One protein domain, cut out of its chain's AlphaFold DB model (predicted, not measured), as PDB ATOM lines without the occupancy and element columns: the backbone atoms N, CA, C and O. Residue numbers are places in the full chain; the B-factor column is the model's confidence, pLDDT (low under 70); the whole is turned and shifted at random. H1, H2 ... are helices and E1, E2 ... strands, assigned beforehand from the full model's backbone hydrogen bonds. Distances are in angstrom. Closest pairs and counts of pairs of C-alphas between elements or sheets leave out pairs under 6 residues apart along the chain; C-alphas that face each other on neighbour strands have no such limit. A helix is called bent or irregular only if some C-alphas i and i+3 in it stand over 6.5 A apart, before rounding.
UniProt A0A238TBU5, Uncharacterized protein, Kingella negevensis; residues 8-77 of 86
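AT A GLANCE: This is residues 8 to 77 of the 86 residues of an uncharacterized protein of Kingella negevensis (UniProt A0A238TBU5). The model is made of two separate parts joined by a long link: at one end H1 stands by itself, and at the other two short strands side by side, E1 and E2, have H3 packed on them, with H2 near H3 and steeply tilted to it. H3 makes the crossover from E1 to E2, and residues 69 to 77 run on past E2 with no named element. The printed part has 70 residues with three named helices and two named strands, in the order H1, H2, E1, H3, E2; the sheet E1, E2 is parallel. The class is mostly helix, although under half of the residues are in named elements. The whole is only just compact, close to loose, with a radius of gyration of the C-alphas of 13.0 A and spans of 34 by 32 by 20 A.

IN THESE COORDINATES: The printed part begins at Cys 8. H1, residues 15 to 23, starts with its C-alpha at (182.683, 137.496, 102.573) and is 12.5 A long. H2, residues 35 to 42, is 10.7 A long and only just irregular: C-alphas 36 and 39 are 6.8 A apart. E1, residues 48 to 50, starts with its C-alpha at (165.553, 153.910, 104.001). H3, residues 54 to 61, is 10.6 A long. E2, residues 66 to 68, ends with its C-alpha at (165.814, 153.556, 112.389).

HOW THE PARTS SIT: E1 and E2 are parallel neighbours, their directions 10 degrees apart. C-alphas 48 and 66 face each other at 4.5 A. Within hydrogen-bond range are N 50 and O 67, 3.1 A apart, and N 67 and O 48, 2.9 A apart. E1, H3 and E2 form a strand-helix-strand unit, two parallel neighbour strands with a helix between them in the chain, and its crossover is right-handed. The closest C-alphas of E1 and H3 are those of Ser 50 and Ile 56, 5.9 A apart; those of H3 and E2 are of Ala 59 and Ser 66, 7.0 A apart. H2 and H3 only just touch, with 3 pairs of C-alphas within 8 A, the closest those of Ser 39 and Ile 58 at 6.9 A. H2 and H3 run the same way at a steep tilt of 60 degrees. H1 is apart from H2, E1, H3 and E2, and H2 is apart from E2. In H1 and H3 every O i to N i+4 pair is within hydrogen-bond range; in H2 2 of 4 are.

THE WHOLE: The two C-alphas farthest apart are those of Ala 23 and Trp 77, at 36.6 A. The printed part has no cut. The link from H1 to H2, with 11 residues between them, is long; those from H2 to E1, E1 to H3 and H3 to E2 are tight. The mean pLDDT of the printed part is 88.5, and residues 32 to 33 and 35 to 36 are under 70.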
ATOM      1  N   CYS A   8     171.765 147.531  99.186       93.31
ATOM      2  CA  CYS A   8     172.647 147.604 100.342       93.31
ATOM      3  C   CYS A   8     173.663 148.738 100.163       93.31
ATOM      4  O   CYS A   8     174.465 148.731  99.224       93.31
ATOM      5  N   LEU A   9     173.632 149.698 101.089       91.88
ATOM      6  CA  LEU A   9     174.574 150.821 101.163       91.88
ATOM      7  C   LEU A   9     175.644 150.630 102.255       91.88
ATOM      8  O   LEU A   9     176.397 151.555 102.529       91.88
ATOM      9  N   GLN A  10     175.729 149.448 102.876       89.56
ATOM     10  CA  GLN A  10     176.764 149.153 103.870       89.56
ATOM     11  C   GLN A  10     178.111 148.877 103.187       89.56
ATOM     12  O   GLN A  10     178.217 148.027 102.296       89.56
ATOM     13  N   GLU A  11     179.137 149.588 103.640       87.19
ATOM     14  CA  GLU A  11     180.532 149.368 103.264       87.19
ATOM     15  C   GLU A  11     181.161 148.214 104.046       87.19
ATOM     16  O   GLU A  11     180.672 147.809 105.101       87.19
ATOM     17  N   ASN A  12     182.307 147.734 103.556       87.44
ATOM     18  CA  ASN A  12     183.164 146.782 104.269       87.44
ATOM     19  C   ASN A  12     182.462 145.462 104.625       87.44
ATOM     20  O   ASN A  12     182.772 144.842 105.642       87.44
ATOM     21  N   LEU A  13     181.542 145.004 103.768       90.88
ATOM     22  CA  LEU A  13     180.897 143.705 103.944       90.88
ATOM     23  C   LEU A  13     181.928 142.575 103.983       90.88
ATOM     24  O   LEU A  13     182.803 142.471 103.110       90.88
ATOM     25  N   SER A  14     181.754 141.684 104.951       94.38
ATOM     26  CA  SER A  14     182.444 140.406 105.029       94.38
ATOM     27  C   SER A  14     182.118 139.519 103.824       94.38
ATOM     28  O   SER A  14     181.158 139.731 103.076       94.38
ATOM     29  N   HIS A  15     182.924 138.475 103.631       94.44
ATOM     30  CA  HIS A  15     182.683 137.496 102.573       94.44
ATOM     31  C   HIS A  15     181.304 136.828 102.702       94.44
ATOM     32  O   HIS A  15     180.597 136.672 101.705       94.44
ATOM     33  N   GLU A  16     180.901 136.477 103.925       96.94
ATOM     34  CA  GLU A  16     179.623 135.818 104.204       96.94
ATOM     35  C   GLU A  16     178.432 136.733 103.901       96.94
ATOM     36  O   GLU A  16     177.484 136.310 103.240       96.94
ATOM     37  N   GLU A  17     178.508 138.009 104.288       95.75
ATOM     38  CA  GLU A  17     177.460 138.991 103.987       95.75
ATOM     39  C   GLU A  17     177.305 139.203 102.477       95.75
ATOM     40  O   GLU A  17     176.188 139.214 101.960       95.75
ATOM     41  N   ARG A  18     178.414 139.286 101.728       94.06
ATOM     42  CA  ARG A  18     178.377 139.405 100.257       94.06
ATOM     43  C   ARG A  18     177.706 138.202  99.600       94.06
ATOM     44  O   ARG A  18     176.912 138.367  98.671       94.06
ATOM     45  N   LEU A  19     178.011 136.991 100.069       95.81
ATOM     46  CA  LEU A  19     177.355 135.773  99.589       95.81
ATOM     47  C   LEU A  19     175.859 135.782  99.912       95.81
ATOM     48  O   LEU A  19     175.047 135.434  99.051       95.81
ATOM     49  N   TRP A  20     175.494 136.219 101.117       96.81
ATOM     50  CA  TRP A  20     174.106 136.323 101.544       96.81
ATOM     51  C   TRP A  20     173.317 137.298 100.665       96.81
ATOM     52  O   TRP A  20     172.258 136.927 100.151       96.81
ATOM     53  N   LEU A  21     173.846 138.500 100.406       95.19
ATOM     54  CA  LEU A  21     173.199 139.481  99.525       95.19
ATOM     55  C   LEU A  21     173.002 138.924  98.114       95.19
ATOM     56  O   LEU A  21     171.912 139.038  97.549       95.19
ATOM     57  N   LYS A  22     174.021 138.250  97.565       94.12
ATOM     58  CA  LYS A  22     173.946 137.619  96.242       94.12
ATOM     59  C   LYS A  22     172.860 136.542  96.182       94.12
ATOM     60  O   LYS A  22     172.103 136.503  95.213       94.12
ATOM     61  N   ALA A  23     172.759 135.694  97.207       96.31
ATOM     62  CA  ALA A  23     171.737 134.649  97.289       96.31
ATOM     63  C   ALA A  23     170.309 135.227  97.327       96.31
ATOM     64  O   ALA A  23     169.393 134.640  96.754       96.31
ATOM     65  N   HIS A  24     170.140 136.405  97.932       94.19
ATOM     66  CA  HIS A  24     168.855 137.099  98.055       94.19
ATOM     67  C   HIS A  24     168.622 138.171  96.980       94.19
ATOM     68  O   HIS A  24     167.612 138.868  97.024       94.19
ATOM     69  N   LYS A  25     169.518 138.280  95.987       93.06
ATOM     70  CA  LYS A  25     169.447 139.251  94.880       93.06
ATOM     71  C   LYS A  25     169.381 140.713  95.346       93.06
ATOM     72  O   LYS A  25     168.741 141.541  94.702       93.06
ATOM     73  N   VAL A  26     170.058 141.028  96.448       94.38
ATOM     74  CA  VAL A  26     170.220 142.402  96.937       94.38
ATOM     75  C   VAL A  26     171.469 142.998  96.295       94.38
ATOM     76  O   VAL A  26     172.557 142.431  96.399       94.38
ATOM     77  N   VAL A  27     171.319 144.131  95.612       90.75
ATOM     78  CA  VAL A  27     172.445 144.815  94.956       90.75
ATOM     79  C   VAL A  27     173.187 145.668  95.986       90.75
ATOM     80  O   VAL A  27     172.558 146.406  96.739       90.75
ATOM     81  N   GLN A  28     174.518 145.580  96.024       88.31
ATOM     82  CA  GLN A  28     175.368 146.393  96.899       88.31
ATOM     83  C   GLN A  28     175.977 147.562  96.109       88.31
ATOM     84  O   GLN A  28     176.578 147.336  95.060       88.31
ATOM     85  N   PHE A  29     175.859 148.791  96.622       82.88
ATOM     86  CA  PHE A  29     176.420 149.995  95.985       82.88
ATOM     87  C   PHE A  29     177.632 150.587  96.709       82.88
ATOM     88  O   PHE A  29     178.431 151.277  96.083       82.88
ATOM     89  N   ALA A  30     177.782 150.309  98.003       71.69
ATOM     90  CA  ALA A  30     178.674 151.061  98.883       71.69
ATOM     91  C   ALA A  30     180.157 151.026  98.478       71.69
ATOM     92  O   ALA A  30     180.830 152.046  98.510       71.69
ATOM     93  N   ASP A  31     180.661 149.878  98.016       70.69
ATOM     94  CA  ASP A  31     182.094 149.731  97.721       70.69
ATOM     95  C   ASP A  31     182.561 150.530  96.488       70.69
ATOM     96  O   ASP A  31     183.761 150.648  96.252       70.69
ATOM     97  N   ASN A  32     181.631 151.059  95.688       66.94
ATOM     98  CA  ASN A  32     181.927 151.738  94.423       66.94
ATOM     99  C   ASN A  32     181.474 153.207  94.403       66.94
ATOM    100  O   ASN A  32     181.509 153.837  93.343       66.94
ATOM    101  N   VAL A  33     181.001 153.749  95.529       68.12
ATOM    102  CA  VAL A  33     180.372 155.075  95.589       68.12
ATOM    103  C   VAL A  33     180.949 155.862  96.761       68.12
ATOM    104  O   VAL A  33     180.783 155.481  97.911       68.12
ATOM    105  N   ASP A  34     181.609 156.983  96.464       70.62
ATOM    106  CA  ASP A  34     182.039 157.950  97.481       70.62
ATOM    107  C   ASP A  34     180.822 158.517  98.238       70.62
ATOM    108  O   ASP A  34     179.753 158.710  97.653       70.62
ATOM    109  N   TYR A  35     180.986 158.854  99.517       64.69
ATOM    110  CA  TYR A  35     179.961 159.494 100.344       64.69
ATOM    111  C   TYR A  35     179.389 160.761  99.700       64.69
ATOM    112  O   TYR A  35     178.197 161.029  99.833       64.69
ATOM    113  N   ALA A  36     180.195 161.519  98.951       67.62
ATOM    114  CA  ALA A  36     179.703 162.676  98.198       67.62
ATOM    115  C   ALA A  36     178.622 162.300  97.160       67.62
ATOM    116  O   ALA A  36     177.718 163.088  96.890       67.62
ATOM    117  N   ASN A  37     178.673 161.077  96.629       80.50
ATOM    118  CA  ASN A  37     177.747 160.552  95.628       80.50
ATOM    119  C   ASN A  37     176.622 159.689  96.227       80.50
ATOM    120  O   ASN A  37     175.622 159.449  95.546       80.50
ATOM    121  N   ILE A  38     176.739 159.246  97.487       86.06
ATOM    122  CA  ILE A  38     175.732 158.385  98.130       86.06
ATOM    123  C   ILE A  38     174.359 159.068  98.184       86.06
ATOM    124  O   ILE A  38     173.344 158.414  97.971       86.06
ATOM    125  N   SER A  39     174.317 160.391  98.380       86.25
ATOM    126  CA  SER A  39     173.073 161.173  98.424       86.25
ATOM    127  C   SER A  39     172.305 161.122  97.100       86.25
ATOM    128  O   SER A  39     171.083 161.001  97.105       86.25
ATOM    129  N   GLY A  40     173.012 161.131  95.965       88.44
ATOM    130  CA  GLY A  40     172.413 161.000  94.636       88.44
ATOM    131  C   GLY A  40     171.806 159.618  94.396       88.44
ATOM    132  O   GLY A  40     170.734 159.516  93.802       88.44
ATOM    133  N   VAL A  41     172.450 158.561  94.905       88.12
ATOM    134  CA  VAL A  41     171.885 157.200  94.898       88.12
ATOM    135  C   VAL A  41     170.661 157.135  95.808       88.12
ATOM    136  O   VAL A  41     169.617 156.629  95.405       88.12
ATOM    137  N   MET A  42     170.771 157.678  97.021       91.62
ATOM    138  CA  MET A  42     169.689 157.672  97.999       91.62
ATOM    139  C   MET A  42     168.464 158.449  97.517       91.62
ATOM    140  O   MET A  42     167.353 158.001  97.762       91.62
ATOM    141  N   ALA A  43     168.636 159.541  96.771       91.75
ATOM    142  CA  ALA A  43     167.533 160.315  96.200       91.75
ATOM    143  C   ALA A  43     166.642 159.525  95.217       91.75
ATOM    144  O   ALA A  43     165.581 160.012  94.836       91.75
ATOM    145  N   GLN A  44     167.059 158.327  94.788       92.19
ATOM    146  CA  GLN A  44     166.257 157.408  93.970       92.19
ATOM    147  C   GLN A  44     165.495 156.363  94.804       92.19
ATOM    148  O   GLN A  44     164.808 155.516  94.237       92.19
ATOM    149  N   LEU A  45     165.658 156.361  96.130       94.00
ATOM    150  CA  LEU A  45     165.022 155.404  97.029       94.00
ATOM    151  C   LEU A  45     163.696 155.952  97.553       94.00
ATOM    152  O   LEU A  45     163.609 157.102  97.974       94.00
ATOM    153  N   ASP A  46     162.691 155.082  97.625       95.38
ATOM    154  CA  ASP A  46     161.392 155.419  98.218       95.38
ATOM    155  C   ASP A  46     161.417 155.374  99.758       95.38
ATOM    156  O   ASP A  46     160.560 155.958 100.422       95.38
ATOM    157  N   PHE A  47     162.363 154.624 100.336       95.19
ATOM    158  CA  PHE A  47     162.447 154.375 101.774       95.19
ATOM    159  C   PHE A  47     163.864 153.964 102.200       95.19
ATOM    160  O   PHE A  47     164.553 153.252 101.464       95.19
ATOM    161  N   ALA A  48     164.278 154.329 103.416       94.94
ATOM    162  CA  ALA A  48     165.553 153.910 104.001       94.94
ATOM    163  C   ALA A  48     165.364 153.142 105.320       94.94
ATOM    164  O   ALA A  48     164.635 153.571 106.209       94.94
ATOM    165  N   VAL A  49     166.067 152.019 105.484       94.62
ATOM    166  CA  VAL A  49     166.164 151.296 106.764       94.62
ATOM    167  C   VAL A  49     167.626 151.271 107.178       94.62
ATOM    168  O   VAL A  49     168.471 150.842 106.393       94.62
ATOM    169  N   SER A  50     167.943 151.721 108.390       94.06
ATOM    170  CA  SER A  50     169.324 151.713 108.881       94.06
ATOM    171  C   SER A  50     169.397 151.699 110.407       94.06
ATOM    172  O   SER A  50     168.389 151.848 111.095       94.06
ATOM    173  N   THR A  51     170.600 151.510 110.940       91.81
ATOM    174  CA  THR A  51     170.939 151.822 112.336       91.81
ATOM    175  C   THR A  51     171.467 153.263 112.428       91.81
ATOM    176  O   THR A  51     171.381 154.012 111.452       91.81
ATOM    177  N   ASP A  52     172.013 153.683 113.579       90.25
ATOM    178  CA  ASP A  52     172.662 154.998 113.730       90.25
ATOM    179  C   ASP A  52     173.992 155.061 112.953       90.25
ATOM    180  O   ASP A  52     175.084 154.938 113.506       90.25
ATOM    181  N   THR A  53     173.879 155.191 111.633       88.94
ATOM    182  CA  THR A  53     174.985 155.317 110.677       88.94
ATOM    183  C   THR A  53     174.840 156.614 109.878       88.94
ATOM    184  O   THR A  53     173.739 157.165 109.812       88.94
ATOM    185  N   PRO A  54     175.888 157.105 109.192       88.88
ATOM    186  CA  PRO A  54     175.769 158.286 108.333       88.88
ATOM    187  C   PRO A  54     174.608 158.218 107.325       88.88
ATOM    188  O   PRO A  54     174.000 159.244 107.034       88.88
ATOM    189  N   ILE A  55     174.247 157.019 106.851       91.31
ATOM    190  CA  ILE A  55     173.132 156.809 105.918       91.31
ATOM    191  C   ILE A  55     171.808 157.320 106.493       91.31
ATOM    192  O   ILE A  55     171.056 157.970 105.771       91.31
ATOM    193  N   ILE A  56     171.507 157.085 107.775       93.56
ATOM    194  CA  ILE A  56     170.212 157.510 108.328       93.56
ATOM    195  C   ILE A  56     170.121 159.026 108.489       93.56
ATOM    196  O   ILE A  56     169.077 159.621 108.234       93.56
ATOM    197  N   HIS A  57     171.244 159.664 108.825       90.94
ATOM    198  CA  HIS A  57     171.335 161.121 108.916       90.94
ATOM    199  C   HIS A  57     171.199 161.774 107.541       90.94
ATOM    200  O   HIS A  57     170.486 162.766 107.405       90.94
ATOM    201  N   ILE A  58     171.820 161.194 106.506       91.94
ATOM    202  CA  ILE A  58     171.653 161.658 105.122       91.94
ATOM    203  C   ILE A  58     170.196 161.504 104.689       91.94
ATOM    204  O   ILE A  58     169.646 162.457 104.149       91.94
ATOM    205  N   ALA A  59     169.558 160.358 104.962       93.81
ATOM    206  CA  ALA A  59     168.152 160.127 104.623       93.81
ATOM    207  C   ALA A  59     167.238 161.205 105.228       93.81
ATOM    208  O   ALA A  59     166.414 161.769 104.510       93.81
ATOM    209  N   GLY A  60     167.443 161.546 106.505       91.94
ATOM    210  CA  GLY A  60     166.734 162.648 107.157       91.94
ATOM    211  C   GLY A  60     167.012 164.007 106.504       91.94
ATOM    212  O   GLY A  60     166.082 164.768 106.250       91.94
ATOM    213  N   ALA A  61     168.270 164.298 106.158       93.00
ATOM    214  CA  ALA A  61     168.660 165.564 105.530       93.00
ATOM    215  C   ALA A  61     168.075 165.765 104.120       93.00
ATOM    216  O   ALA A  61     167.835 166.902 103.718       93.00
ATOM    217  N   ILE A  62     167.845 164.679 103.372       93.69
ATOM    218  CA  ILE A  62     167.263 164.718 102.019       93.69
ATOM    219  C   ILE A  62     165.791 164.282 101.978       93.69
ATOM    220  O   ILE A  62     165.251 164.067 100.897       93.69
ATOM    221  N   VAL A  63     165.131 164.211 103.141       94.56
ATOM    222  CA  VAL A  63     163.683 163.981 103.289       94.56
ATOM    223  C   VAL A  63     163.216 162.648 102.678       94.56
ATOM    224  O   VAL A  63     162.178 162.564 102.025       94.56
ATOM    225  N   ILE A  64     163.980 161.576 102.901       96.00
ATOM    226  CA  ILE A  64     163.559 160.212 102.557       96.00
ATOM    227  C   ILE A  64     162.845 159.590 103.764       96.00
ATOM    228  O   ILE A  64     163.437 159.537 104.849       96.00
ATOM    229  N   PRO A  65     161.616 159.061 103.598       95.00
ATOM    230  CA  PRO A  65     160.945 158.293 104.642       95.00
ATOM    231  C   PRO A  65     161.841 157.164 105.152       95.00
ATOM    232  O   PRO A  65     162.423 156.414 104.365       95.00
ATOM    233  N   SER A  66     161.988 157.041 106.471       94.69
ATOM    234  CA  SER A  66     162.974 156.115 107.020       94.69
ATOM    235  C   SER A  66     162.554 155.434 108.314       94.69
ATOM    236  O   SER A  66     161.724 155.925 109.073       94.69
ATOM    237  N   LEU A  67     163.136 154.254 108.542       93.12
ATOM    238  CA  LEU A  67     163.031 153.490 109.777       93.12
ATOM    239  C   LEU A  67     164.422 153.315 110.378       93.12
ATOM    240  O   LEU A  67     165.322 152.762 109.735       93.12
ATOM    241  N   VAL A  68     164.568 153.718 111.638       91.31
ATOM    242  CA  VAL A  68     165.814 153.556 112.389       91.31
ATOM    243  C   VAL A  68     165.680 152.387 113.349       91.31
ATOM    244  O   VAL A  68     164.780 152.352 114.187       91.31
ATOM    245  N   ILE A  69     166.585 151.421 113.233       90.50
ATOM    246  CA  ILE A  69     166.666 150.280 114.139       90.50
ATOM    247  C   ILE A  69     167.731 150.593 115.185       90.50
ATOM    248  O   ILE A  69     168.921 150.672 114.882       90.50
ATOM    249  N   LEU A  70     167.302 150.763 116.433       88.19
ATOM    250  CA  LEU A  70     168.184 151.084 117.551       88.19
ATOM    251  C   LEU A  70     168.346 149.884 118.479       88.19
ATOM    252  O   LEU A  70     167.411 149.121 118.727       88.19
ATOM    253  N   SER A  71     169.549 149.728 119.026       84.00
ATOM    254  CA  SER A  71     169.793 148.746 120.081       84.00
ATOM    255  C   SER A  71     169.041 149.161 121.343       84.00
ATOM    256  O   SER A  71     169.320 150.209 121.921       84.00
ATOM    257  N   GLY A  72     168.155 148.295 121.839       78.75
ATOM    258  CA  GLY A  72     167.429 148.541 123.091       78.75
ATOM    259  C   GLY A  72     168.321 148.624 124.338       78.75
ATOM    260  O   GLY A  72     167.861 149.058 125.389       78.75
ATOM    261  N   ARG A  73     169.595 148.216 124.247       79.75
ATOM    262  CA  ARG A  73     170.572 148.326 125.347       79.75
ATOM    263  C   ARG A  73     171.450 149.568 125.250       79.75
ATOM    264  O   ARG A  73     171.981 150.011 126.260       79.75
ATOM    265  N   THR A  74     171.652 150.073 124.038       77.62
ATOM    266  CA  THR A  74     172.654 151.094 123.716       77.62
ATOM    267  C   THR A  74     172.144 151.929 122.545       77.62
ATOM    268  O   THR A  74     172.568 151.732 121.405       77.62
ATOM    269  N   TYR A  75     171.194 152.819 122.811       77.56
ATOM    270  CA  TYR A  75     170.766 153.835 121.852       77.56
ATOM    271  C   TYR A  75     171.333 155.194 122.261       77.56
ATOM    272  O   TYR A  75     171.554 155.460 123.445       77.56
ATOM    273  N   ASP A  76     171.612 156.038 121.271       82.81
ATOM    274  CA  ASP A  76     172.049 157.408 121.514       82.81
ATOM    275  C   ASP A  76     170.860 158.248 122.008       82.81
ATOM    276  O   ASP A  76     169.743 158.126 121.503       82.81
ATOM    277  N   TRP A  77     171.100 159.104 123.002       80.06
ATOM    278  CA  TRP A  77     170.076 159.944 123.628       80.06
ATOM    279  C   TRP A  77     169.348 160.858 122.629       80.06
ATOM    280  O   TRP A  77     168.205 161.234 122.887       80.06
TER     281      TRP A  77